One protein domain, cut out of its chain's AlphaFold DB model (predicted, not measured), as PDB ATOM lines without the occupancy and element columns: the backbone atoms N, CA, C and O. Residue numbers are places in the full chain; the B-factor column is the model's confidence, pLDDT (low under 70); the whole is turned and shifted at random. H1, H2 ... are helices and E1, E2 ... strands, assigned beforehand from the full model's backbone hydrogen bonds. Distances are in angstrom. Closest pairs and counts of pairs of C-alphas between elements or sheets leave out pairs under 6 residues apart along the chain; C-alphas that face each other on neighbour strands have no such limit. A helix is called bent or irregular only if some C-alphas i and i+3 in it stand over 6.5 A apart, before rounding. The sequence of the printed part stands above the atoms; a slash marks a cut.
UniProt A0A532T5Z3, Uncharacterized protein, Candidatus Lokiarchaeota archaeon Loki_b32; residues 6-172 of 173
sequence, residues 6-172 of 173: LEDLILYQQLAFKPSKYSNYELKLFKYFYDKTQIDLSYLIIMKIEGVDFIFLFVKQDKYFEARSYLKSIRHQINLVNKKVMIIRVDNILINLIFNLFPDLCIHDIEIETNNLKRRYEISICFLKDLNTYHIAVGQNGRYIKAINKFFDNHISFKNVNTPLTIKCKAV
ATOM      1  N   LEU A   6     -10.111  15.815  12.755       74.81
ATOM      2  CA  LEU A   6     -10.949  16.964  13.078       74.81
ATOM      3  C   LEU A   6     -11.788  16.751  14.349       74.81
ATOM      4  O   LEU A   6     -11.934  17.685  15.134       74.81
ATOM      5  N   GLU A   7     -12.305  15.544  14.575       78.50
ATOM      6  CA  GLU A   7     -13.022  15.192  15.807       78.50
ATOM      7  C   GLU A   7     -12.084  15.191  17.016       78.50
ATOM      8  O   GLU A   7     -12.422  15.775  18.049       78.50
ATOM      9  N   ASP A   8     -10.873  14.651  16.862       80.06
ATOM     10  CA  ASP A   8      -9.840  14.711  17.898       80.06
ATOM     11  C   ASP A   8      -9.493  16.167  18.248       80.06
ATOM     12  O   ASP A   8      -9.450  16.549  19.419       80.06
ATOM     13  N   LEU A   9      -9.335  17.033  17.244       84.38
ATOM     14  CA  LEU A   9      -9.070  18.457  17.470       84.38
ATOM     15  C   LEU A   9     -10.189  19.174  18.239       84.38
ATOM     16  O   LEU A   9      -9.910  20.186  18.881       84.38
ATOM     17  N   ILE A  10     -11.433  18.689  18.181       86.88
ATOM     18  CA  ILE A  10     -12.564  19.229  18.950       86.88
ATOM     19  C   ILE A  10     -12.570  18.651  20.372       86.88
ATOM     20  O   ILE A  10     -12.697  19.394  21.344       86.88
ATOM     21  N   LEU A  11     -12.406  17.336  20.513       88.38
ATOM     22  CA  LEU A  11     -12.477  16.631  21.798       88.38
ATOM     23  C   LEU A  11     -11.309  16.952  22.734       88.38
ATOM     24  O   LEU A  11     -11.496  17.016  23.951       88.38
ATOM     25  N   TYR A  12     -10.126  17.213  22.184       91.12
ATOM     26  CA  TYR A  12      -8.930  17.557  22.954       91.12
ATOM     27  C   TYR A  12      -8.737  19.070  23.139       91.12
ATOM     28  O   TYR A  12      -7.657  19.529  23.519       91.12
ATOM     29  N   GLN A  13      -9.783  19.873  22.914       90.50
ATOM     30  CA  GLN A  13      -9.717  21.311  23.168       90.50
ATOM     31  C   GLN A  13      -9.501  21.621  24.647       90.50
ATOM     32  O   GLN A  13     -10.147  21.056  25.534       90.50
ATOM     33  N   GLN A  14      -8.625  22.599  24.893       93.12
ATOM     34  CA  GLN A  14      -8.440  23.158  26.220       93.12
ATOM     35  C   GLN A  14      -9.599  24.078  26.605       93.12
ATOM     36  O   GLN A  14      -9.982  25.003  25.881       93.12
ATOM     37  N   LEU A  15     -10.075  23.859  27.817       93.19
ATOM     38  CA  LEU A  15     -11.125  24.586  28.489       93.19
ATOM     39  C   LEU A  15     -10.537  25.465  29.594       93.19
ATOM     40  O   LEU A  15      -9.453  25.224  30.134       93.19
ATOM     41  N   ALA A  16     -11.295  26.486  29.957       92.50
ATOM     42  CA  ALA A  16     -11.110  27.248  31.174       92.50
ATOM     43  C   ALA A  16     -12.460  27.392  31.878       92.50
ATOM     44  O   ALA A  16     -13.487  27.631  31.238       92.50
ATOM     45  N   PHE A  17     -12.445  27.245  33.201       92.81
ATOM     46  CA  PHE A  17     -13.591  27.559  34.041       92.81
ATOM     47  C   PHE A  17     -13.669  29.076  34.197       92.81
ATOM     48  O   PHE A  17     -12.699  29.722  34.597       92.81
ATOM     49  N   LYS A  18     -14.824  29.650  33.865       90.44
ATOM     50  CA  LYS A  18     -15.078  31.083  33.997       90.44
ATOM     51  C   LYS A  18     -15.030  31.471  35.481       90.44
ATOM     52  O   LYS A  18     -15.682  30.806  36.291       90.44
ATOM     53  N   PRO A  19     -14.313  32.546  35.852       80.56
ATOM     54  CA  PRO A  19     -14.320  33.042  37.220       80.56
ATOM     55  C   PRO A  19     -15.743  33.406  37.648       80.56
ATOM     56  O   PRO A  19     -16.440  34.144  36.952       80.56
ATOM     57  N   SER A  20     -16.167  32.919  38.810       77.81
ATOM     58  CA  SER A  20     -17.464  33.242  39.401       77.81
ATOM     59  C   SER A  20     -17.273  33.913  40.753       77.81
ATOM     60  O   SER A  20     -16.449  33.481  41.558       77.81
ATOM     61  N   LYS A  21     -18.067  34.950  41.034       85.94
ATOM     62  CA  LYS A  21     -18.202  35.460  42.402       85.94
ATOM     63  C   LYS A  21     -19.055  34.474  43.191       85.94
ATOM     64  O   LYS A  21     -20.185  34.209  42.792       85.94
ATOM     65  N   TYR A  22     -18.522  33.960  44.293       88.75
ATOM     66  CA  TYR A  22     -19.264  33.055  45.161       88.75
ATOM     67  C   TYR A  22     -20.228  33.824  46.060       88.75
ATOM     68  O   TYR A  22     -19.871  34.808  46.708       88.75
ATOM     69  N   SER A  23     -21.461  33.344  46.114       92.44
ATOM     70  CA  SER A  23     -22.459  33.744  47.093       92.44
ATOM     71  C   SER A  23     -22.113  33.216  48.488       92.44
ATOM     72  O   SER A  23     -21.393  32.230  48.655       92.44
ATOM     73  N   ASN A  24     -22.716  33.810  49.521       94.12
ATOM     74  CA  ASN A  24     -22.568  33.336  50.902       94.12
ATOM     75  C   ASN A  24     -22.986  31.867  51.078       94.12
ATOM     76  O   ASN A  24     -22.446  31.170  51.935       94.12
ATOM     77  N   TYR A  25     -23.955  31.391  50.293       92.12
ATOM     78  CA  TYR A  25     -24.374  29.991  50.330       92.12
ATOM     79  C   TYR A  25     -23.294  29.064  49.762       92.12
ATOM     80  O   TYR A  25     -22.979  28.047  50.374       92.12
ATOM     81  N   GLU A  26     -22.679  29.442  48.644       93.94
ATOM     82  CA  GLU A  26     -21.581  28.684  48.040       93.94
ATOM     83  C   GLU A  26     -20.361  28.654  48.964       93.94
ATOM     84  O   GLU A  26     -19.820  27.582  49.207       93.94
ATOM     85  N   LEU A  27     -19.993  29.785  49.577       94.75
ATOM     86  CA  LEU A  27     -18.899  29.843  50.557       94.75
ATOM     87  C   LEU A  27     -19.148  28.938  51.771       94.75
ATOM     88  O   LEU A  27     -18.235  28.258  52.241       94.75
ATOM     89  N   LYS A  28     -20.393  28.874  52.263       94.94
ATOM     90  CA  LYS A  28     -20.771  27.930  53.326       94.94
ATOM     91  C   LYS A  28     -20.607  26.479  52.882       94.94
ATOM     92  O   LYS A  28     -20.165  25.663  53.684       94.94
ATOM     93  N   LEU A  29     -20.938  26.153  51.632       94.88
ATOM     94  CA  LEU A  29     -20.749  24.808  51.089       94.88
ATOM     95  C   LEU A  29     -19.270  24.459  50.889       94.88
ATOM     96  O   LEU A  29     -18.895  23.334  51.205       94.88
ATOM     97  N   PHE A  30     -18.441  25.402  50.431       95.44
ATOM     98  CA  PHE A  30     -16.983  25.235  50.385       95.44
ATOM     99  C   PHE A  30     -16.435  24.884  51.764       95.44
ATOM    100  O   PHE A  30     -15.785  23.853  51.921       95.44
ATOM    101  N   LYS A  31     -16.762  25.705  52.771       96.56
ATOM    102  CA  LYS A  31     -16.330  25.478  54.150       96.56
ATOM    103  C   LYS A  31     -16.808  24.126  54.677       96.56
ATOM    104  O   LYS A  31     -16.000  23.340  55.144       96.56
ATOM    105  N   TYR A  32     -18.099  23.828  54.541       96.44
ATOM    106  CA  TYR A  32     -18.661  22.544  54.965       96.44
ATOM    107  C   TYR A  32     -17.964  21.348  54.298       96.44
ATOM    108  O   TYR A  32     -17.684  20.350  54.961       96.44
ATOM    109  N   PHE A  33     -17.694  21.431  52.992       97.44
ATOM    110  CA  PHE A  33     -17.014  20.361  52.269       97.44
ATOM    111  C   PHE A  33     -15.590  20.160  52.794       97.44
ATOM    112  O   PHE A  33     -15.209  19.021  53.066       97.44
ATOM    113  N   TYR A  34     -14.841  21.246  52.988       97.94
ATOM    114  CA  TYR A  34     -13.491  21.196  53.544       97.94
ATOM    115  C   TYR A  34     -13.490  20.644  54.972       97.94
ATOM    116  O   TYR A  34     -12.807  19.664  55.239       97.94
ATOM    117  N   ASP A  35     -14.322  21.180  55.868       97.69
ATOM    118  CA  ASP A  35     -14.403  20.738  57.265       97.69
ATOM    119  C   ASP A  35     -14.674  19.223  57.357       97.69
ATOM    120  O   ASP A  35     -14.123  18.526  58.209       97.69
ATOM    121  N   LYS A  36     -15.487  18.696  56.435       96.44
ATOM    122  CA  LYS A  36     -15.877  17.283  56.397       96.44
ATOM    123  C   LYS A  36     -14.853  16.353  55.754       96.44
ATOM    124  O   LYS A  36     -14.760  15.199  56.162       96.44
ATOM    125  N   THR A  37     -14.176  16.806  54.704       97.31
ATOM    126  CA  THR A  37     -13.350  15.937  53.848       97.31
ATOM    127  C   THR A  37     -11.859  16.229  53.945       97.31
ATOM    128  O   THR A  37     -11.068  15.396  53.527       97.31
ATOM    129  N   GLN A  38     -11.482  17.393  54.480       97.88
ATOM    130  CA  GLN A  38     -10.129  17.957  54.444       97.88
ATOM    131  C   GLN A  38      -9.575  18.096  53.011       97.88
ATOM    132  O   GLN A  38      -8.366  18.072  52.789       97.88
ATOM    133  N   ILE A  39     -10.469  18.231  52.022       97.88
ATOM    134  CA  ILE A  39     -10.139  18.377  50.601       97.88
ATOM    135  C   ILE A  39     -10.630  19.732  50.105       97.88
ATOM    136  O   ILE A  39     -11.803  20.084  50.253       97.88
ATOM    137  N   ASP A  40      -9.741  20.459  49.435       96.25
ATOM    138  CA  ASP A  40     -10.097  21.691  48.742       96.25
ATOM    139  C   ASP A  40     -10.890  21.402  47.464       96.25
ATOM    140  O   ASP A  40     -10.466  20.652  46.576       96.25
ATOM    141  N   LEU A  41     -12.040  22.062  47.338       96.19
ATOM    142  CA  LEU A  41     -12.762  22.119  46.073       96.19
ATOM    143  C   LEU A  41     -12.005  23.013  45.094       96.19
ATOM    144  O   LEU A  41     -11.643  24.144  45.408       96.19
ATOM    145  N   SER A  42     -11.837  22.522  43.871       95.25
ATOM    146  CA  SER A  42     -11.345  23.337  42.758       95.25
ATOM    147  C   SER A  42     -12.419  24.314  42.291       95.25
ATOM    148  O   SER A  42     -12.139  25.490  42.088       95.25
ATOM    149  N   TYR A  43     -13.661  23.834  42.166       95.50
ATOM    150  CA  TYR A  43     -14.817  24.654  41.813       95.50
ATOM    151  C   TYR A  43     -16.077  24.121  42.499       95.50
ATOM    152  O   TYR A  43     -16.235  22.917  42.701       95.50
ATOM    153  N   LEU A  44     -17.010  25.019  42.797       95.44
ATOM    154  CA  LEU A  44     -18.367  24.685  43.205       95.44
ATOM    155  C   LEU A  44     -19.326  25.403  42.266       95.44
ATOM    156  O   LEU A  44     -19.228  26.618  42.105       95.44
ATOM    157  N   ILE A  45     -20.222  24.650  41.633       95.75
ATOM    158  CA  ILE A  45     -21.189  25.190  40.674       95.75
ATOM    159  C   ILE A  45     -22.579  24.680  41.026       95.75
ATOM    160  O   ILE A  45     -22.778  23.480  41.220       95.75
ATOM    161  N   ILE A  46     -23.545  25.596  41.095       95.00
ATOM    162  CA  ILE A  46     -24.941  25.279  41.393       95.00
ATOM    163  C   ILE A  46     -25.812  25.640  40.194       95.00
ATOM    164  O   ILE A  46     -25.964  26.807  39.841       95.00
ATOM    165  N   MET A  47     -26.434  24.630  39.589       94.19
ATOM    166  CA  MET A  47     -27.304  24.789  38.428       94.19
ATOM    167  C   MET A  47     -28.755  24.540  38.811       94.19
ATOM    168  O   MET A  47     -29.156  23.406  39.064       94.19
ATOM    169  N   LYS A  48     -29.576  25.591  38.785       94.31
ATOM    170  CA  LYS A  48     -31.026  25.454  38.952       94.31
ATOM    171  C   LYS A  48     -31.688  25.079  37.626       94.31
ATOM    172  O   LYS A  48     -31.620  25.856  36.663       94.31
ATOM    173  N   ILE A  49     -32.333  23.914  37.596       95.56
ATOM    174  CA  ILE A  49     -33.084  23.364  36.460       95.56
ATOM    175  C   ILE A  49     -34.459  22.920  36.954       95.56
ATOM    176  O   ILE A  49     -34.555  21.994  37.754       95.56
ATOM    177  N   GLU A  50     -35.523  23.565  36.469       93.12
ATOM    178  CA  GLU A  50     -36.916  23.157  36.735       93.12
ATOM    179  C   GLU A  50     -37.214  22.909  38.228       93.12
ATOM    180  O   GLU A  50     -37.828  21.913  38.608       93.12
ATOM    181  N   GLY A  51     -36.726  23.807  39.088       90.69
ATOM    182  CA  GLY A  51     -36.927  23.726  40.535       90.69
ATOM    183  C   GLY A  51     -35.959  22.804  41.281       90.69
ATOM    184  O   GLY A  51     -36.056  22.751  42.498       90.69
ATOM    185  N   VAL A  52     -35.025  22.135  40.597       93.56
ATOM    186  CA  VAL A  52     -33.982  21.290  41.200       93.56
ATOM    187  C   VAL A  52     -32.616  21.969  41.109       93.56
ATOM    188  O   VAL A  52     -32.209  22.389  40.024       93.56
ATOM    189  N   ASP A  53     -31.888  22.023  42.221       94.94
ATOM    190  CA  ASP A  53     -30.512  22.512  42.279       94.94
ATOM    191  C   ASP A  53     -29.527  21.353  42.086       94.94
ATOM    192  O   ASP A  53     -29.422  20.448  42.915       94.94
ATOM    193  N   PHE A  54     -28.771  21.382  40.997       95.56
ATOM    194  CA  PHE A  54     -27.645  20.484  40.772       95.56
ATOM    195  C   PHE A  54     -26.378  21.126  41.332       95.56
ATOM    196  O   PHE A  54     -25.947  22.163  40.843       95.56
ATOM    197  N   ILE A  55     -25.799  20.521  42.363       95.94
ATOM    198  CA  ILE A  55     -24.593  20.987  43.047       95.94
ATOM    199  C   ILE A  55     -23.422  20.132  42.565       95.94
ATOM    200  O   ILE A  55     -23.315  18.952  42.909       95.94
ATOM    201  N   PHE A  56     -22.553  20.738  41.765       97.00
ATOM    202  CA  PHE A  56     -21.342  20.138  41.229       97.00
ATOM    203  C   PHE A  56     -20.142  20.565  42.071       97.00
ATOM    204  O   PHE A  56     -19.788  21.742  42.125       97.00
ATOM    205  N   LEU A  57     -19.543  19.588  42.745       96.88
ATOM    206  CA  LEU A  57     -18.372  19.739  43.598       96.88
ATOM    207  C   LEU A  57     -17.156  19.225  42.822       96.88
ATOM    208  O   LEU A  57     -16.953  18.014  42.716       96.88
ATOM    209  N   PHE A  58     -16.382  20.131  42.235       97.31
ATOM    210  CA  PHE A  58     -15.207  19.774  41.448       97.31
ATOM    211  C   PHE A  58     -13.987  19.626  42.351       97.31
ATOM    212  O   PHE A  58     -13.639  20.548  43.087       97.31
ATOM    213  N   VAL A  59     -13.317  18.483  42.257       97.62
ATOM    214  CA  VAL A  59     -12.105  18.149  43.018       97.62
ATOM    215  C   VAL A  59     -10.980  17.752  42.075       97.62
ATOM    216  O   VAL A  59     -11.230  17.300  40.955       97.62
ATOM    217  N   LYS A  60      -9.736  17.891  42.535       97.31
ATOM    218  CA  LYS A  60      -8.566  17.405  41.798       97.31
ATOM    219  C   LYS A  60      -8.615  15.882  41.623       97.31
ATOM    220  O   LYS A  60      -9.180  15.167  42.454       97.31
ATOM    221  N   GLN A  61      -8.023  15.398  40.532       95.50
ATOM    222  CA  GLN A  61      -8.012  13.983  40.143       95.50
ATOM    223  C   GLN A  61      -7.507  13.061  41.266       95.50
ATOM    224  O   GLN A  61      -8.130  12.042  41.555       95.50
ATOM    225  N   ASP A  62      -6.406  13.439  41.912       96.69
ATOM    226  CA  ASP A  62      -5.739  12.709  42.996       96.69
ATOM    227  C   ASP A  62      -6.597  12.597  44.265       96.69
ATOM    228  O   ASP A  62      -6.478  11.632  45.016       96.69
ATOM    229  N   LYS A  63      -7.511  13.548  44.477       97.75
ATOM    230  CA  LYS A  63      -8.418  13.592  45.633       97.75
ATOM    231  C   LYS A  63      -9.797  13.005  45.369       97.75
ATOM    232  O   LYS A  63     -10.618  12.918  46.280       97.75
ATOM    233  N   TYR A  64     -10.072  12.584  44.139       96.62
ATOM    234  CA  TYR A  64     -11.412  12.186  43.731       96.62
ATOM    235  C   TYR A  64     -11.984  11.012  44.520       96.62
ATOM    236  O   TYR A  64     -13.092  11.113  45.043       96.62
ATOM    237  N   PHE A  65     -11.254   9.897  44.592       96.19
ATOM    238  CA  PHE A  65     -11.754   8.691  45.255       96.19
ATOM    239  C   PHE A  65     -11.966   8.925  46.756       96.19
ATOM    240  O   PHE A  65     -12.983   8.496  47.304       96.19
ATOM    241  N   GLU A  66     -11.066   9.685  47.382       97.62
ATOM    242  CA  GLU A  66     -11.169  10.103  48.780       97.62
ATOM    243  C   GLU A  66     -12.426  10.957  49.003       97.62
ATOM    244  O   GLU A  66     -13.305  10.570  49.774       97.62
ATOM    245  N   ALA A  67     -12.589  12.048  48.248       97.25
ATOM    246  CA  ALA A  67     -13.767  12.915  48.307       97.25
ATOM    247  C   ALA A  67     -15.069  12.136  48.074       97.25
ATOM    248  O   ALA A  67     -16.080  12.332  48.756       97.25
ATOM    249  N   ARG A  68     -15.051  11.219  47.107       95.50
ATOM    250  CA  ARG A  68     -16.217  10.444  46.702       95.50
ATOM    251  C   ARG A  68     -16.705   9.478  47.776       95.50
ATOM    252  O   ARG A  68     -17.915   9.251  47.853       95.50
ATOM    253  N   SER A  69     -15.824   8.984  48.646       96.75
ATOM    254  CA  SER A  69     -16.217   8.158  49.797       96.75
ATOM    255  C   SER A  69     -17.204   8.883  50.734       96.75
ATOM    256  O   SER A  69     -18.111   8.266  51.298       96.75
ATOM    257  N   TYR A  70     -17.139  10.220  50.797       96.88
ATOM    258  CA  TYR A  70     -18.033  11.058  51.600       96.88
ATOM    259  C   TYR A  70     -19.364  11.389  50.916       96.88
ATOM    260  O   TYR A  70     -20.264  11.917  51.576       96.88
ATOM    261  N   LEU A  71     -19.545  11.078  49.625       94.88
ATOM    262  CA  LEU A  71     -20.700  11.520  48.835       94.88
ATOM    263  C   LEU A  71     -22.038  11.116  49.465       94.88
ATOM    264  O   LEU A  71     -22.957  11.933  49.529       94.88
ATOM    265  N   LYS A  72     -22.151   9.876  49.960       93.38
ATOM    266  CA  LYS A  72     -23.372   9.381  50.619       93.38
ATOM    267  C   LYS A  72     -23.699  10.195  51.873       93.38
ATOM    268  O   LYS A  72     -24.837  10.616  52.058       93.38
ATOM    269  N   SER A  73     -22.691  10.463  52.700       94.19
ATOM    270  CA  SER A  73     -22.840  11.250  53.927       94.19
ATOM    271  C   SER A  73     -23.142  12.723  53.628       94.19
ATOM    272  O   SER A  73     -23.971  13.340  54.294       94.19
ATOM    273  N   ILE A  74     -22.509  13.302  52.604       94.44
ATOM    274  CA  ILE A  74     -22.786  14.667  52.138       94.44
ATOM    275  C   ILE A  74     -24.235  14.789  51.673       94.44
ATOM    276  O   ILE A  74     -24.940  15.698  52.101       94.44
ATOM    277  N   ARG A  75     -24.682  13.844  50.845       92.94
ATOM    278  CA  ARG A  75     -26.061  13.752  50.367       92.94
ATOM    279  C   ARG A  75     -27.062  13.610  51.509       92.94
ATOM    280  O   ARG A  75     -28.143  14.151  51.409       92.94
ATOM    281  N   HIS A  76     -26.725  12.922  52.592       89.50
ATOM    282  CA  HIS A  76     -27.643  12.797  53.723       89.50
ATOM    283  C   HIS A  76     -27.792  14.105  54.522       89.50
ATOM    284  O   HIS A  76     -28.892  14.446  54.942       89.50
ATOM    285  N   GLN A  77     -26.697  14.845  54.715       88.81
ATOM    286  CA  GLN A  77     -26.688  16.073  55.526       88.81
ATOM    287  C   GLN A  77     -27.174  17.308  54.763       88.81
ATOM    288  O   GLN A  77     -27.812  18.192  55.335       88.81
ATOM    289  N   ILE A  78     -26.889  17.384  53.464       83.94
ATOM    290  CA  ILE A  78     -27.482  18.399  52.602       83.94
ATOM    291  C   ILE A  78     -28.913  17.949  52.344       83.94
ATOM    292  O   ILE A  78     -29.115  16.994  51.608       83.94
ATOM    293  N   ASN A  79     -29.901  18.629  52.930       74.69
ATOM    294  CA  ASN A  79     -31.312  18.350  52.662       74.69
ATOM    295  C   ASN A  79     -31.558  18.276  51.140       74.69
ATOM    296  O   ASN A  79     -31.494  19.296  50.448       74.69
ATOM    297  N   LEU A  80     -31.792  17.060  50.632       76.69
ATOM    298  CA  LEU A  80     -31.883  16.769  49.198       76.69
ATOM    299  C   LEU A  80     -33.236  17.097  48.594       76.69
ATOM    300  O   LEU A  80     -33.427  16.845  47.403       76.69
ATOM    301  N   VAL A  81     -34.179  17.642  49.366       83.81
ATOM    302  CA  VAL A  81     -35.434  18.120  48.791       83.81
ATOM    303  C   VAL A  81     -35.083  19.121  47.694       83.81
ATOM    304  O   VAL A  81     -34.553  20.200  47.951       83.81
ATOM    305  N   ASN A  82     -35.330  18.707  46.451       87.50
ATOM    306  CA  ASN A  82     -34.980  19.429  45.234       87.50
ATOM    307  C   ASN A  82     -33.482  19.734  45.044       87.50
ATOM    308  O   ASN A  82     -33.146  20.689  44.350       87.50
ATOM    309  N   LYS A  83     -32.565  18.925  45.592       92.25
ATOM    310  CA  LYS A  83     -31.118  19.074  45.359       92.25
ATOM    311  C   LYS A  83     -30.482  17.769  44.899       92.25
ATOM    312  O   LYS A  83     -30.803  16.692  45.393       92.25
ATOM    313  N   LYS A  84     -29.534  17.861  43.971       92.94
ATOM    314  CA  LYS A  84     -28.723  16.736  43.491       92.94
ATOM    315  C   LYS A  84     -27.251  17.086  43.609       92.94
ATOM    316  O   LYS A  84     -26.784  17.994  42.941       92.94
ATOM    317  N   VAL A  85     -26.525  16.353  44.447       95.00
ATOM    318  CA  VAL A  85     -25.097  16.595  44.704       95.00
ATOM    319  C   VAL A  85     -24.246  15.583  43.947       95.00
ATOM    320  O   VAL A  85     -24.509  14.375  44.020       95.00
ATOM    321  N   MET A  86     -23.212  16.065  43.262       95.12
ATOM    322  CA  MET A  86     -22.226  15.251  42.550       95.12
ATOM    323  C   MET A  86     -20.816  15.734  42.874       95.12
ATOM    324  O   MET A  86     -20.579  16.935  42.945       95.12
ATOM    325  N   ILE A  87     -19.894  14.788  43.048       97.00
ATOM    326  CA  ILE A  87     -18.456  15.059  43.125       97.00
ATOM    327  C   ILE A  87     -17.865  14.673  41.775       97.00
ATOM    328  O   ILE A  87     -18.074  13.551  41.312       97.00
ATOM    329  N   ILE A  88     -17.183  15.618  41.137       97.25
ATOM    330  CA  ILE A  88     -16.712  15.523  39.754       97.25
ATOM    331  C   ILE A  88     -15.210  15.797  39.735       97.25
ATOM    332  O   ILE A  88     -14.718  16.679  40.438       97.25
ATOM    333  N   ARG A  89     -14.470  15.037  38.929       96.88
ATOM    334  CA  ARG A  89     -13.044  15.292  38.692       96.88
ATOM    335  C   ARG A  89     -12.921  16.519  37.807       96.88
ATOM    336  O   ARG A  89     -13.526  16.574  36.735       96.88
ATOM    337  N   VAL A  90     -12.176  17.513  38.266       95.50
ATOM    338  CA  VAL A  90     -11.865  18.682  37.450       95.50
ATOM    339  C   VAL A  90     -10.891  18.281  36.348       95.50
ATOM    340  O   VAL A  90      -9.897  17.609  36.609       95.50
ATOM    341  N   ASP A  91     -11.182  18.700  35.124       96.25
ATOM    342  CA  ASP A  91     -10.290  18.537  33.985       96.25
ATOM    343  C   ASP A  91     -10.479  19.725  33.037       96.25
ATOM    344  O   ASP A  91     -11.561  20.316  32.970       96.25
ATOM    345  N   ASN A  92      -9.405  20.114  32.360       94.69
ATOM    346  CA  ASN A  92      -9.388  21.221  31.416       94.69
ATOM    347  C   ASN A  92      -9.370  20.745  29.959       94.69
ATOM    348  O   ASN A  92      -9.291  21.582  29.070       94.69
ATOM    349  N   ILE A  93      -9.451  19.445  29.698       94.94
ATOM    350  CA  ILE A  93      -9.623  18.863  28.371       94.94
ATOM    351  C   ILE A  93     -11.099  18.486  28.208       94.94
ATOM    352  O   ILE A  93     -11.683  17.848  29.087       94.94
ATOM    353  N   LEU A  94     -11.713  18.884  27.088       93.69
ATOM    354  CA  LEU A  94     -13.152  18.717  26.858       93.69
ATOM    355  C   LEU A  94     -13.630  17.275  27.036       93.69
ATOM    356  O   LEU A  94     -14.552  17.042  27.817       93.69
ATOM    357  N   ILE A  95     -13.003  16.318  26.352       93.88
ATOM    358  CA  ILE A  95     -13.402  14.913  26.436       93.88
ATOM    359  C   ILE A  95     -13.321  14.386  27.870       93.88
ATOM    360  O   ILE A  95     -14.287  13.815  28.370       93.88
ATOM    361  N   ASN A  96     -12.232  14.672  28.584       95.50
ATOM    362  CA  ASN A  96     -12.071  14.241  29.969       95.50
ATOM    363  C   ASN A  96     -13.143  14.847  30.877       95.50
ATOM    364  O   ASN A  96     -13.731  14.138  31.692       95.50
ATOM    365  N   LEU A  97     -13.435  16.143  30.723       95.56
ATOM    366  CA  LEU A  97     -14.495  16.799  31.483       95.56
ATOM    367  C   LEU A  97     -15.862  16.167  31.190       95.56
ATOM    368  O   LEU A  97     -16.629  15.944  32.125       95.56
ATOM    369  N   ILE A  98     -16.150  15.834  29.926       95.00
ATOM    370  CA  ILE A  98     -17.370  15.116  29.539       95.00
ATOM    371  C   ILE A  98     -17.450  13.776  30.270       95.00
ATOM    372  O   ILE A  98     -18.424  13.550  30.982       95.00
ATOM    373  N   PHE A  99     -16.426  12.924  30.189       94.62
ATOM    374  CA  PHE A  99     -16.408  11.649  30.919       94.62
ATOM    375  C   PHE A  99     -16.575  11.847  32.433       94.62
ATOM    376  O   PHE A  99     -17.310  11.111  33.089       94.62
ATOM    377  N   ASN A 100     -15.942  12.874  33.001       95.75
ATOM    378  CA  ASN A 100     -16.012  13.175  34.430       95.75
ATOM    379  C   ASN A 100     -17.398  13.637  34.893       95.75
ATOM    380  O   ASN A 100     -17.735  13.445  36.064       95.75
ATOM    381  N   LEU A 101     -18.205  14.217  34.000       95.62
ATOM    382  CA  LEU A 101     -19.593  14.577  34.279       95.62
ATOM    383  C   LEU A 101     -20.508  13.352  34.346       95.62
ATOM    384  O   LEU A 101     -21.530  13.419  35.011       95.62
ATOM    385  N   PHE A 102     -20.145  12.205  33.777       92.88
ATOM    386  CA  PHE A 102     -20.936  10.975  33.890       92.88
ATOM    387  C   PHE A 102     -20.215   9.935  34.755       92.88
ATOM    388  O   PHE A 102     -19.862   8.861  34.263       92.88
ATOM    389  N   PRO A 103     -19.979  10.225  36.054       83.31
ATOM    390  CA  PRO A 103     -19.321   9.265  36.918       83.31
ATOM    391  C   PRO A 103     -20.180   8.000  36.991       83.31
ATOM    392  O   PRO A 103     -21.392   8.080  37.177       83.31
ATOM    393  N   ASP A 104     -19.530   6.844  36.863       83.31
ATOM    394  CA  ASP A 104     -20.130   5.501  36.956       83.31
ATOM    395  C   ASP A 104     -20.977   5.047  35.777       83.31
ATOM    396  O   ASP A 104     -21.590   3.982  35.850       83.31
ATOM    397  N   LEU A 105     -21.012   5.815  34.691       88.38
ATOM    398  CA  LEU A 105     -21.687   5.377  33.481       88.38
ATOM    399  C   LEU A 105     -20.664   4.883  32.466       88.38
ATOM    400  O   LEU A 105     -19.684   5.559  32.163       88.38
ATOM    401  N   CYS A 106     -20.925   3.695  31.927       86.12
ATOM    402  CA  CYS A 106     -20.196   3.182  30.778       86.12
ATOM    403  C   CYS A 106     -20.669   3.944  29.535       86.12
ATOM    404  O   CYS A 106     -21.758   3.681  29.018       86.12
ATOM    405  N   ILE A 107     -19.883   4.934  29.112       89.75
ATOM    406  CA  ILE A 107     -20.053   5.596  27.819       89.75
ATOM    407  C   ILE A 107     -19.508   4.639  26.762       89.75
ATOM    408  O   ILE A 107     -18.352   4.232  26.838       89.75
ATOM    409  N   HIS A 108     -20.361   4.265  25.812       89.06
ATOM    410  CA  HIS A 108     -19.996   3.369  24.721       89.06
ATOM    411  C   HIS A 108     -19.181   4.100  23.659       89.06
ATOM    412  O   HIS A 108     -18.141   3.608  23.236       89.06
ATOM    413  N   ASP A 109     -19.664   5.276  23.256       90.50
ATOM    414  CA  ASP A 109     -19.035   6.085  22.218       90.50
ATOM    415  C   ASP A 109     -19.371   7.572  22.382       90.50
ATOM    416  O   ASP A 109     -20.273   7.946  23.143       90.50
ATOM    417  N   ILE A 110     -18.650   8.417  21.655       91.06
ATOM    418  CA  ILE A 110     -18.899   9.846  21.524       91.06
ATOM    419  C   ILE A 110     -18.884  10.200  20.038       91.06
ATOM    420  O   ILE A 110     -17.860  10.085  19.376       91.06
ATOM    421  N   GLU A 111     -20.007  10.697  19.534       91.44
ATOM    422  CA  GLU A 111     -20.135  11.185  18.158       91.44
ATOM    423  C   GLU A 111     -20.143  12.715  18.145       91.44
ATOM    424  O   GLU A 111     -20.739  13.347  19.025       91.44
ATOM    425  N   ILE A 112     -19.533  13.324  17.126       88.94
ATOM    426  CA  ILE A 112     -19.575  14.774  16.926       88.94
ATOM    427  C   ILE A 112     -20.261  15.075  15.605       88.94
ATOM    428  O   ILE A 112     -19.810  14.680  14.535       88.94
ATOM    429  N   GLU A 113     -21.331  15.852  15.675       87.12
ATOM    430  CA  GLU A 113     -22.022  16.359  14.502       87.12
ATOM    431  C   GLU A 113     -21.860  17.878  14.428       87.12
ATOM    432  O   GLU A 113     -21.946  18.599  15.428       87.12
ATOM    433  N   THR A 114     -21.640  18.395  13.221       81.12
ATOM    434  CA  THR A 114     -21.584  19.843  13.003       81.12
ATOM    435  C   THR A 114     -22.968  20.324  12.595       81.12
ATOM    436  O   THR A 114     -23.444  20.025  11.499       81.12
ATOM    437  N   ASN A 115     -23.636  21.095  13.453       76.06
ATOM    438  CA  ASN A 115     -24.896  21.721  13.081       76.06
ATOM    439  C   ASN A 115     -24.608  23.016  12.312       76.06
ATOM    440  O   ASN A 115     -24.513  24.099  12.898       76.06
ATOM    441  N   ASN A 116     -24.482  22.894  10.989       70.31
ATOM    442  CA  ASN A 116     -24.153  24.008  10.092       70.31
ATOM    443  C   ASN A 116     -25.155  25.173  10.183       70.31
ATOM    444  O   ASN A 116     -24.760  26.330  10.062       70.31
ATOM    445  N   LEU A 117     -26.431  24.887  10.466       71.50
ATOM    446  CA  LEU A 117     -27.474  25.911  10.608       71.50
ATOM    447  C   LEU A 117     -27.292  26.751  11.877       71.50
ATOM    448  O   LEU A 117     -27.523  27.956  11.864       71.50
ATOM    449  N   LYS A 118     -26.872  26.122  12.982       67.31
ATOM    450  CA  LYS A 118     -26.689  26.793  14.281       67.31
ATOM    451  C   LYS A 118     -25.248  27.219  14.548       67.31
ATOM    452  O   LYS A 118     -25.012  27.866  15.566       67.31
ATOM    453  N   ARG A 119     -24.304  26.855  13.670       74.31
ATOM    454  CA  ARG A 119     -22.851  26.989  13.881       74.31
ATOM    455  C   ARG A 119     -22.432  26.446  15.253       74.31
ATOM    456  O   ARG A 119     -21.716  27.106  16.000       74.31
ATOM    457  N   ARG A 120     -22.953  25.267  15.607       79.50
ATOM    458  CA  ARG A 120     -22.706  24.600  16.893       79.50
ATOM    459  C   ARG A 120     -22.201  23.187  16.674       79.50
ATOM    460  O   ARG A 120     -22.690  22.505  15.773       79.50
ATOM    461  N   TYR A 121     -21.289  22.754  17.534       86.62
ATOM    462  CA  TYR A 121     -20.954  21.340  17.645       86.62
ATOM    463  C   TYR A 121     -22.001  20.640  18.502       86.62
ATOM    464  O   TYR A 121     -22.389  21.132  19.561       86.62
ATOM    465  N   GLU A 122     -22.469  19.496  18.040       90.50
ATOM    466  CA  GLU A 122     -23.348  18.623  18.791       90.50
ATOM    467  C   GLU A 122     -22.569  17.365  19.160       90.50
ATOM    468  O   GLU A 122     -22.187  16.593  18.289       90.50
ATOM    469  N   ILE A 123     -22.302  17.190  20.452       92.12
ATOM    470  CA  ILE A 123     -21.592  16.029  20.979       92.12
ATOM    471  C   ILE A 123     -22.635  15.063  21.520       92.12
ATOM    472  O   ILE A 123     -23.326  15.361  22.500       92.12
ATOM    473  N   SER A 124     -22.760  13.911  20.882       93.44
ATOM    474  CA  SER A 124     -23.666  12.853  21.304       93.44
ATOM    475  C   SER A 124     -22.901  11.807  22.094       93.44
ATOM    476  O   SER A 124     -21.994  11.169  21.581       93.44
ATOM    477  N   ILE A 125     -23.283  11.634  23.355       93.88
ATOM    478  CA  ILE A 125     -22.744  10.607  24.239       93.88
ATOM    479  C   ILE A 125     -23.617   9.368  24.088       93.88
ATOM    480  O   ILE A 125     -24.803   9.379  24.443       93.88
ATOM    481  N   CYS A 126     -23.039   8.317  23.528       92.38
ATOM    482  CA  CYS A 126     -23.730   7.088  23.189       92.38
ATOM    483  C   CYS A 126     -23.619   6.089  24.340       92.38
ATOM    484  O   CYS A 126     -22.539   5.820  24.866       92.38
ATOM    485  N   PHE A 127     -24.758   5.527  24.730       90.44
ATOM    486  CA  PHE A 127     -24.875   4.506  25.765       90.44
ATOM    487  C   PHE A 127     -25.516   3.258  25.169       90.44
ATOM    488  O   PHE A 127     -26.479   3.374  24.409       90.44
ATOM    489  N   LEU A 128     -25.027   2.077  25.547       86.31
ATOM    490  CA  LEU A 128     -25.675   0.828  25.158       86.31
ATOM    491  C   LEU A 128     -27.067   0.732  25.800       86.31
ATOM    492  O   LEU A 128     -27.252   1.016  26.990       86.31
ATOM    493  N   LYS A 129     -28.064   0.381  24.989       80.50
ATOM    494  CA  LYS A 129     -29.481   0.391  25.376       80.50
ATOM    495  C   LYS A 129     -29.827  -0.650  26.447       80.50
ATOM    496  O   LYS A 129     -30.704  -0.409  27.273       80.50
ATOM    497  N   ASP A 130     -29.140  -1.780  26.439       78.62
ATOM    498  CA  ASP A 130     -29.294  -2.912  27.358       78.62
ATOM    499  C   ASP A 130     -28.841  -2.610  28.800       78.62
ATOM    500  O   ASP A 130     -29.331  -3.233  29.741       78.62
ATOM    501  N   LEU A 131     -27.974  -1.614  29.009       76.00
ATOM    502  CA  LEU A 131     -27.394  -1.315  30.324       76.00
ATOM    503  C   LEU A 131     -28.210  -0.337  31.189       76.00
ATOM    504  O   LEU A 131     -27.783  -0.007  32.296       76.00
ATOM    505  N   ASN A 132     -29.360   0.172  30.721       78.19
ATOM    506  CA  ASN A 132     -30.165   1.215  31.394       78.19
ATOM    507  C   ASN A 132     -29.396   2.507  31.780       78.19
ATOM    508  O   ASN A 132     -29.956   3.410  32.409       78.19
ATOM    509  N   THR A 133     -28.132   2.648  31.372       83.88
ATOM    510  CA  THR A 133     -27.247   3.779  31.692       83.88
ATOM    511  C   THR A 133     -27.706   5.070  31.019       83.88
ATOM    512  O   THR A 133     -27.588   6.143  31.611       83.88
ATOM    513  N   TYR A 134     -28.334   4.968  29.843       86.25
ATOM    514  CA  TYR A 134     -28.933   6.093  29.118       86.25
ATOM    515  C   TYR A 134     -29.916   6.903  29.980       86.25
ATOM    516  O   TYR A 134     -29.826   8.130  30.048       86.25
ATOM    517  N   HIS A 135     -30.844   6.242  30.681       85.81
ATOM    518  CA  HIS A 135     -31.852   6.937  31.490       85.81
ATOM    519  C   HIS A 135     -31.230   7.682  32.676       85.81
ATOM    520  O   HIS A 135     -31.699   8.762  33.050       85.81
ATOM    521  N   ILE A 136     -30.145   7.138  33.232       85.94
ATOM    522  CA  ILE A 136     -29.368   7.786  34.290       85.94
ATOM    523  C   ILE A 136     -28.633   9.010  33.722       85.94
ATOM    524  O   ILE A 136     -28.715  10.088  34.314       85.94
ATOM    525  N   ALA A 137     -27.998   8.870  32.552       87.12
ATOM    526  CA  ALA A 137     -27.269   9.941  31.869       87.12
ATOM    527  C   ALA A 137     -28.169  11.112  31.450       87.12
ATOM    528  O   ALA A 137     -27.794  12.275  31.558       87.12
ATOM    529  N   VAL A 138     -29.383  10.835  30.980       90.00
ATOM    530  CA  VAL A 138     -30.358  11.884  30.642       90.00
ATOM    531  C   VAL A 138     -30.920  12.526  31.916       90.00
ATOM    532  O   VAL A 138     -31.118  13.749  31.996       90.00
ATOM    533  N   GLY A 139     -31.145  11.703  32.940       87.50
ATOM    534  CA  GLY A 139     -31.832  12.065  34.168       87.50
ATOM    535  C   GLY A 139     -33.341  12.232  33.967       87.50
ATOM    536  O   GLY A 139     -33.847  12.379  32.856       87.50
ATOM    537  N   GLN A 140     -34.084  12.246  35.073       86.38
ATOM    538  CA  GLN A 140     -35.539  12.429  35.055       86.38
ATOM    539  C   GLN A 140     -35.932  13.690  34.264       86.38
ATOM    540  O   GLN A 140     -35.423  14.778  34.545       86.38
ATOM    541  N   ASN A 141     -36.817  13.534  33.273       88.31
ATOM    542  CA  ASN A 141     -37.283  14.589  32.356       88.31
ATOM    543  C   ASN A 141     -36.155  15.346  31.619       88.31
ATOM    544  O   ASN A 141     -36.300  16.522  31.264       88.31
ATOM    545  N   GLY A 142     -34.994  14.707  31.434       91.94
ATOM    546  CA  GLY A 142     -33.824  15.327  30.808       91.94
ATOM    547  C   GLY A 142     -33.159  16.407  31.659       91.94
ATOM    548  O   GLY A 142     -32.356  17.189  31.153       91.94
ATOM    549  N   ARG A 143     -33.495  16.509  32.951       94.75
ATOM    550  CA  ARG A 143     -32.984  17.587  33.810       94.75
ATOM    551  C   ARG A 143     -31.470  17.552  33.963       94.75
ATOM    552  O   ARG A 143     -30.867  18.612  34.094       94.75
ATOM    553  N   TYR A 144     -30.862  16.365  33.942       95.19
ATOM    554  CA  TYR A 144     -29.423  16.258  34.142       95.19
ATOM    555  C   TYR A 144     -28.644  16.743  32.917       95.19
ATOM    556  O   TYR A 144     -27.800  17.628  33.042       95.19
ATOM    557  N   ILE A 145     -29.014  16.285  31.719       95.06
ATOM    558  CA  ILE A 145     -28.382  16.764  30.483       95.06
ATOM    559  C   ILE A 145     -28.624  18.266  30.247       95.06
ATOM    560  O   ILE A 145     -27.739  18.978  29.772       95.06
ATOM    561  N   LYS A 146     -29.784  18.800  30.662       96.31
ATOM    562  CA  LYS A 146     -30.042  20.253  30.690       96.31
ATOM    563  C   LYS A 146     -29.089  20.987  31.642       96.31
ATOM    564  O   LYS A 146     -28.595  22.056  31.291       96.31
ATOM    565  N   ALA A 147     -28.818  20.426  32.824       96.44
ATOM    566  CA  ALA A 147     -27.862  20.990  33.780       96.44
ATOM    567  C   ALA A 147     -26.442  21.033  33.203       96.44
ATOM    568  O   ALA A 147     -25.776  22.056  33.332       96.44
ATOM    569  N   ILE A 148     -26.015  19.961  32.526       96.12
ATOM    570  CA  ILE A 148     -24.712  19.880  31.854       96.12
ATOM    571  C   ILE A 148     -24.588  20.942  30.759       96.12
ATOM    572  O   ILE A 148     -23.622  21.698  30.757       96.12
ATOM    573  N   ASN A 149     -25.566  21.049  29.856       95.62
ATOM    574  CA  ASN A 149     -25.522  22.055  28.788       95.62
ATOM    575  C   ASN A 149     -25.449  23.476  29.356       95.62
ATOM    576  O   ASN A 149     -24.581  24.256  28.978       95.62
ATOM    577  N   LYS A 150     -26.291  23.780  30.351       95.19
ATOM    578  CA  LYS A 150     -26.270  25.079  31.030       95.19
ATOM    579  C   LYS A 150     -24.940  25.327  31.758       95.19
ATOM    580  O   LYS A 150     -24.511  26.472  31.865       95.19
ATOM    581  N   PHE A 151     -24.286  24.277  32.263       95.38
ATOM    582  CA  PHE A 151     -22.947  24.362  32.849       95.38
ATOM    583  C   PHE A 151     -21.904  24.756  31.796       95.38
ATOM    584  O   PHE A 151     -21.157  25.704  32.033       95.38
ATOM    585  N   PHE A 152     -21.893  24.108  30.628       93.69
ATOM    586  CA  PHE A 152     -20.984  24.473  29.539       93.69
ATOM    587  C   PHE A 152     -21.209  25.913  29.063       93.69
ATOM    588  O   PHE A 152     -20.251  26.679  28.975       93.69
ATOM    589  N   ASP A 153     -22.464  26.318  28.858       92.00
ATOM    590  CA  ASP A 153     -22.804  27.672  28.407       92.00
ATOM    591  C   ASP A 153     -22.329  28.752  29.402       92.00
ATOM    592  O   ASP A 153     -21.700  29.752  29.029       92.00
ATOM    593  N   ASN A 154     -22.594  28.545  30.696       92.25
ATOM    594  CA  ASN A 154     -22.417  29.589  31.706       92.25
ATOM    595  C   ASN A 154     -21.037  29.588  32.366       92.25
ATOM    596  O   ASN A 154     -20.559  30.652  32.755       92.25
ATOM    597  N   HIS A 155     -20.399  28.425  32.499       93.38
ATOM    598  CA  HIS A 155     -19.216  28.256  33.346       93.38
ATOM    599  C   HIS A 155     -17.971  27.800  32.593       93.38
ATOM    600  O   HIS A 155     -16.886  27.880  33.160       93.38
ATOM    601  N   ILE A 156     -18.087  27.383  31.331       92.88
ATOM    602  CA  ILE A 156     -16.942  26.953  30.526       92.88
ATOM    603  C   ILE A 156     -16.674  27.945  29.393       92.88
ATOM    604  O   ILE A 156     -17.582  28.546  28.814       92.88
ATOM    605  N   SER A 157     -15.393  28.154  29.110       91.38
ATOM    606  CA  SER A 157     -14.879  28.862  27.938       91.38
ATOM    607  C   SER A 157     -13.822  28.010  27.247       91.38
ATOM    608  O   SER A 157     -12.993  27.398  27.920       91.38
ATOM    609  N   PHE A 158     -13.823  28.002  25.920       88.31
ATOM    610  CA  PHE A 158     -12.814  27.325  25.108       88.31
ATOM    611  C   PHE A 158     -11.658  28.284  24.847       88.31
ATOM    612  O   PHE A 158     -11.888  29.441  24.498       88.31
ATOM    613  N   LYS A 159     -10.414  27.822  25.003       83.31
ATOM    614  CA  LYS A 159      -9.248  28.707  24.845       83.31
ATOM    615  C   LYS A 159      -8.969  29.101  23.393       83.31
ATOM    616  O   LYS A 159      -8.524  30.216  23.154       83.31
ATOM    617  N   ASN A 160      -9.229  28.200  22.442       71.31
ATOM    618  CA  ASN A 160      -8.781  28.364  21.054       71.31
ATOM    619  C   ASN A 160      -9.922  28.657  20.070       71.31
ATOM    620  O   ASN A 160      -9.710  29.352  19.082       71.31
ATOM    621  N   VAL A 161     -11.128  28.130  20.310       68.62
ATOM    622  CA  VAL A 161     -12.258  28.231  19.378       68.62
ATOM    623  C   VAL A 161     -13.546  28.403  20.169       68.62
ATOM    624  O   VAL A 161     -13.956  27.504  20.888       68.62
ATOM    625  N   ASN A 162     -14.216  29.544  20.020       66.69
ATOM    626  CA  ASN A 162     -15.410  29.877  20.798       66.69
ATOM    627  C   ASN A 162     -16.703  29.307  20.177       66.69
ATOM    628  O   ASN A 162     -17.739  29.975  20.154       66.69
ATOM    629  N   THR A 163     -16.640  28.097  19.611       70.19
ATOM    630  CA  THR A 163     -17.815  27.464  19.006       70.19
ATOM    631  C   THR A 163     -18.683  26.883  20.120       70.19
ATOM    632  O   THR A 163     -18.203  26.052  20.891       70.19
ATOM    633  N   PRO A 164     -19.961  27.285  20.232       76.12
ATOM    634  CA  PRO A 164     -20.839  26.731  21.247       76.12
ATOM    635  C   PRO A 164     -21.051  25.237  20.990       76.12
ATOM    636  O   PRO A 164     -21.269  24.827  19.845       76.12
ATOM    637  N   LEU A 165     -21.026  24.441  22.058       87.50
ATOM    638  CA  LEU A 165     -21.339  23.018  21.993       87.50
ATOM    639  C   LEU A 165     -22.710  22.725  22.594       87.50
ATOM    640  O   LEU A 165     -23.254  23.489  23.390       87.50
ATOM    641  N   THR A 166     -23.297  21.607  22.201       91.81
ATOM    642  CA  THR A 166     -24.479  21.042  22.844       91.81
ATOM    643  C   THR A 166     -24.226  19.565  23.063       91.81
ATOM    644  O   THR A 166     -23.863  18.857  22.132       91.81
ATOM    645  N   ILE A 167     -24.413  19.109  24.295       93.31
ATOM    646  CA  ILE A 167     -24.267  17.706  24.665       93.31
ATOM    647  C   ILE A 167     -25.638  17.045  24.627       93.31
ATOM    648  O   ILE A 167     -26.599  17.541  25.225       93.31
ATOM    649  N   LYS A 168     -25.720  15.906  23.950       94.31
ATOM    650  CA  LYS A 168     -26.880  15.017  23.950       94.31
ATOM    651  C   LYS A 168     -26.479  13.636  24.437       94.31
ATOM    652  O   LYS A 168     -25.311  13.271  24.397       94.31
ATOM    653  N   CYS A 169     -27.467  12.863  24.863       92.25
ATOM    654  CA  CYS A 169     -27.297  11.436  25.097       92.25
ATOM    655  C   CYS A 169     -28.080  10.676  24.023       92.25
ATOM    656  O   CYS A 169     -29.212  11.061  23.719       92.25
ATOM    657  N   LYS A 170     -27.508   9.597  23.489       92.56
ATOM    658  CA  LYS A 170     -28.171   8.660  22.572       92.56
ATOM    659  C   LYS A 170     -28.111   7.247  23.159       92.56
ATOM    660  O   LYS A 170     -27.152   6.898  23.845       92.56
ATOM    661  N   ALA A 171     -29.143   6.449  22.902       89.56
ATOM    662  CA  ALA A 171     -29.109   5.011  23.144       89.56
ATOM    663  C   ALA A 171     -28.771   4.313  21.823       89.56
ATOM    664  O   ALA A 171     -29.446   4.560  20.822       89.56
ATOM    665  N   VAL A 172     -27.744   3.470  21.831       89.38
ATOM    666  CA  VAL A 172     -27.293   2.684  20.675       89.38
ATOM    667  C   VAL A 172     -27.474   1.191  20.964       89.38
ATOM    668  O   VAL A 172     -27.522   0.793  22.132       89.38
TER     669      VAL A 172
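Overview. This is residues 6 to 172 of the 173 residues of an uncharacterized protein of Candidatus Lokiarchaeota archaeon Loki_b32 (UniProt A0A532T5Z3). Two small three-stranded sheets stand apart, with the long helix H7 and the short helix H5 between them; H2, H3 and H4 cover the far face of the sheet E2 E3 E4, making three layers, helices on both faces of a sheet. At the other sheet, E5 E6 E8, H1 packs near E5 and H6 near E6 and E8, while the short strand pair E1 and E7 lies beside the end of H7. The printed part has 167 residues, with seven named helices and eight named strands in the order H1 E1 H2 E2 E3 H3 H4 E4 H5 E5 E6 H6 H7 E7 E8; the class is mixed, helices and strands. Both larger sheets are mixed, in the orders E2 E3 E4 and E5 E6 E8, and E1 and E7 are antiparallel. The whole is compact, with a radius of gyration of the C-alphas of 16.1 A, and rounded, spanning 47 by 38 by 32 A.

Arrangement. H1, residues 6 to 11, is on the strongly twisted sheet of E5, residues 109 to 115, E6, residues 120 to 128, and E8, residues 165 to 172. H1 only just touches H5, residues 94 to 101, with 3 pairs of C-alphas within 8 A, the closest those of Leu 11 and Ile 95, 5.0 A apart. E1, residues 15 to 17, is antiparallel to E7, residues 156 to 158, with N 16 and O 157 2.8 A apart. H2, residues 24 to 37, is on the sheet of E2, residues 43 to 49, E3, residues 52 to 59, and E4, residues 83 to 89; its closest C-alphas to E2 are those of Glu 26 and Leu 44, 7.0 A apart. E2 and E3 form a hairpin, with N 47 and O 54 2.8 A apart. E3 and E4 are parallel, with N 55 and O 84 2.8 A apart. E3, H3, residues 61 to 69, H4, residues 71 to 77, and E4 make a strand-helix-strand unit, two parallel neighbour strands with helices between, its crossover right-handed. H3 lies on the same face as H2, at a height of 7.7 A over the sheet, and its closest C-alphas to E4 are those of Gln 61 and Arg 89, 5.4 A apart. H4 is on that sheet too, with the C-alphas of Arg 75 and Val 85 closest, 6.4 A apart. H5 is on the opposite face from H2, its closest C-alphas to E4 those of Asn 100 and Arg 89, 5.6 A apart. E5 and E6 form a hairpin, with N 113 and O 122 2.8 A apart, and E6 and E8 are parallel, with N 123 and O 166 2.8 A apart. H6, residues 133 to 138, is on their sheet, with the C-alphas of Tyr 134 and Phe 127 5.5 A apart, its closest to E6. H7, residues 140 to 155, is on the same face of the sheet E2 E3 E4 as H5; its closest C-alphas to E2 are those of Ala 147 and Met 47, 6.0 A apart. H7 is also on the sheet E5 E6 E8, with Asn 149 and Thr 166 closest, their C-alphas 6.1 A apart. H6 and H7 touch only at the corner, H7 with residues 144 to 145 alone, the C-alphas of Val 138 and Ile 145 closest at 5.3 A. H3 and H7 are irregular: C-alphas 62 and 65 are 7.6 A apart, and C-alphas 141 and 144 are 8.2 A apart. Every O i to N i+4 pair is within hydrogen-bond range in H1, H2, H4, H5 and H6, against 3 of 5 in H3 and 10 of 12 in H7.

Along the chain. H1 begins at C-alpha 6, (-10.949, 16.964, 13.078). H2 is 19.9 A long, E2 19.1 A, E3 22.2 A and E4 19.6 A. E5 is 19.0 A, E6 25.3 A, H7 22.8 A and E8 21.2 A. H7 begins at C-alpha 140, (-35.539, 12.429, 35.055), and E8 ends at C-alpha 172, (-27.293, 2.684, 20.675).

Size, cuts and confidence. The two C-alphas farthest apart, of Asp 35 and Leu 117, are 48.7 A apart. The printed part has no cut. The links E1 to H2, H5 to E5 and E7 to E8 are short but not tight, the others tight. The mean pLDDT of the printed part is 90.4, and residues 118 and 161 to 162 are under 70.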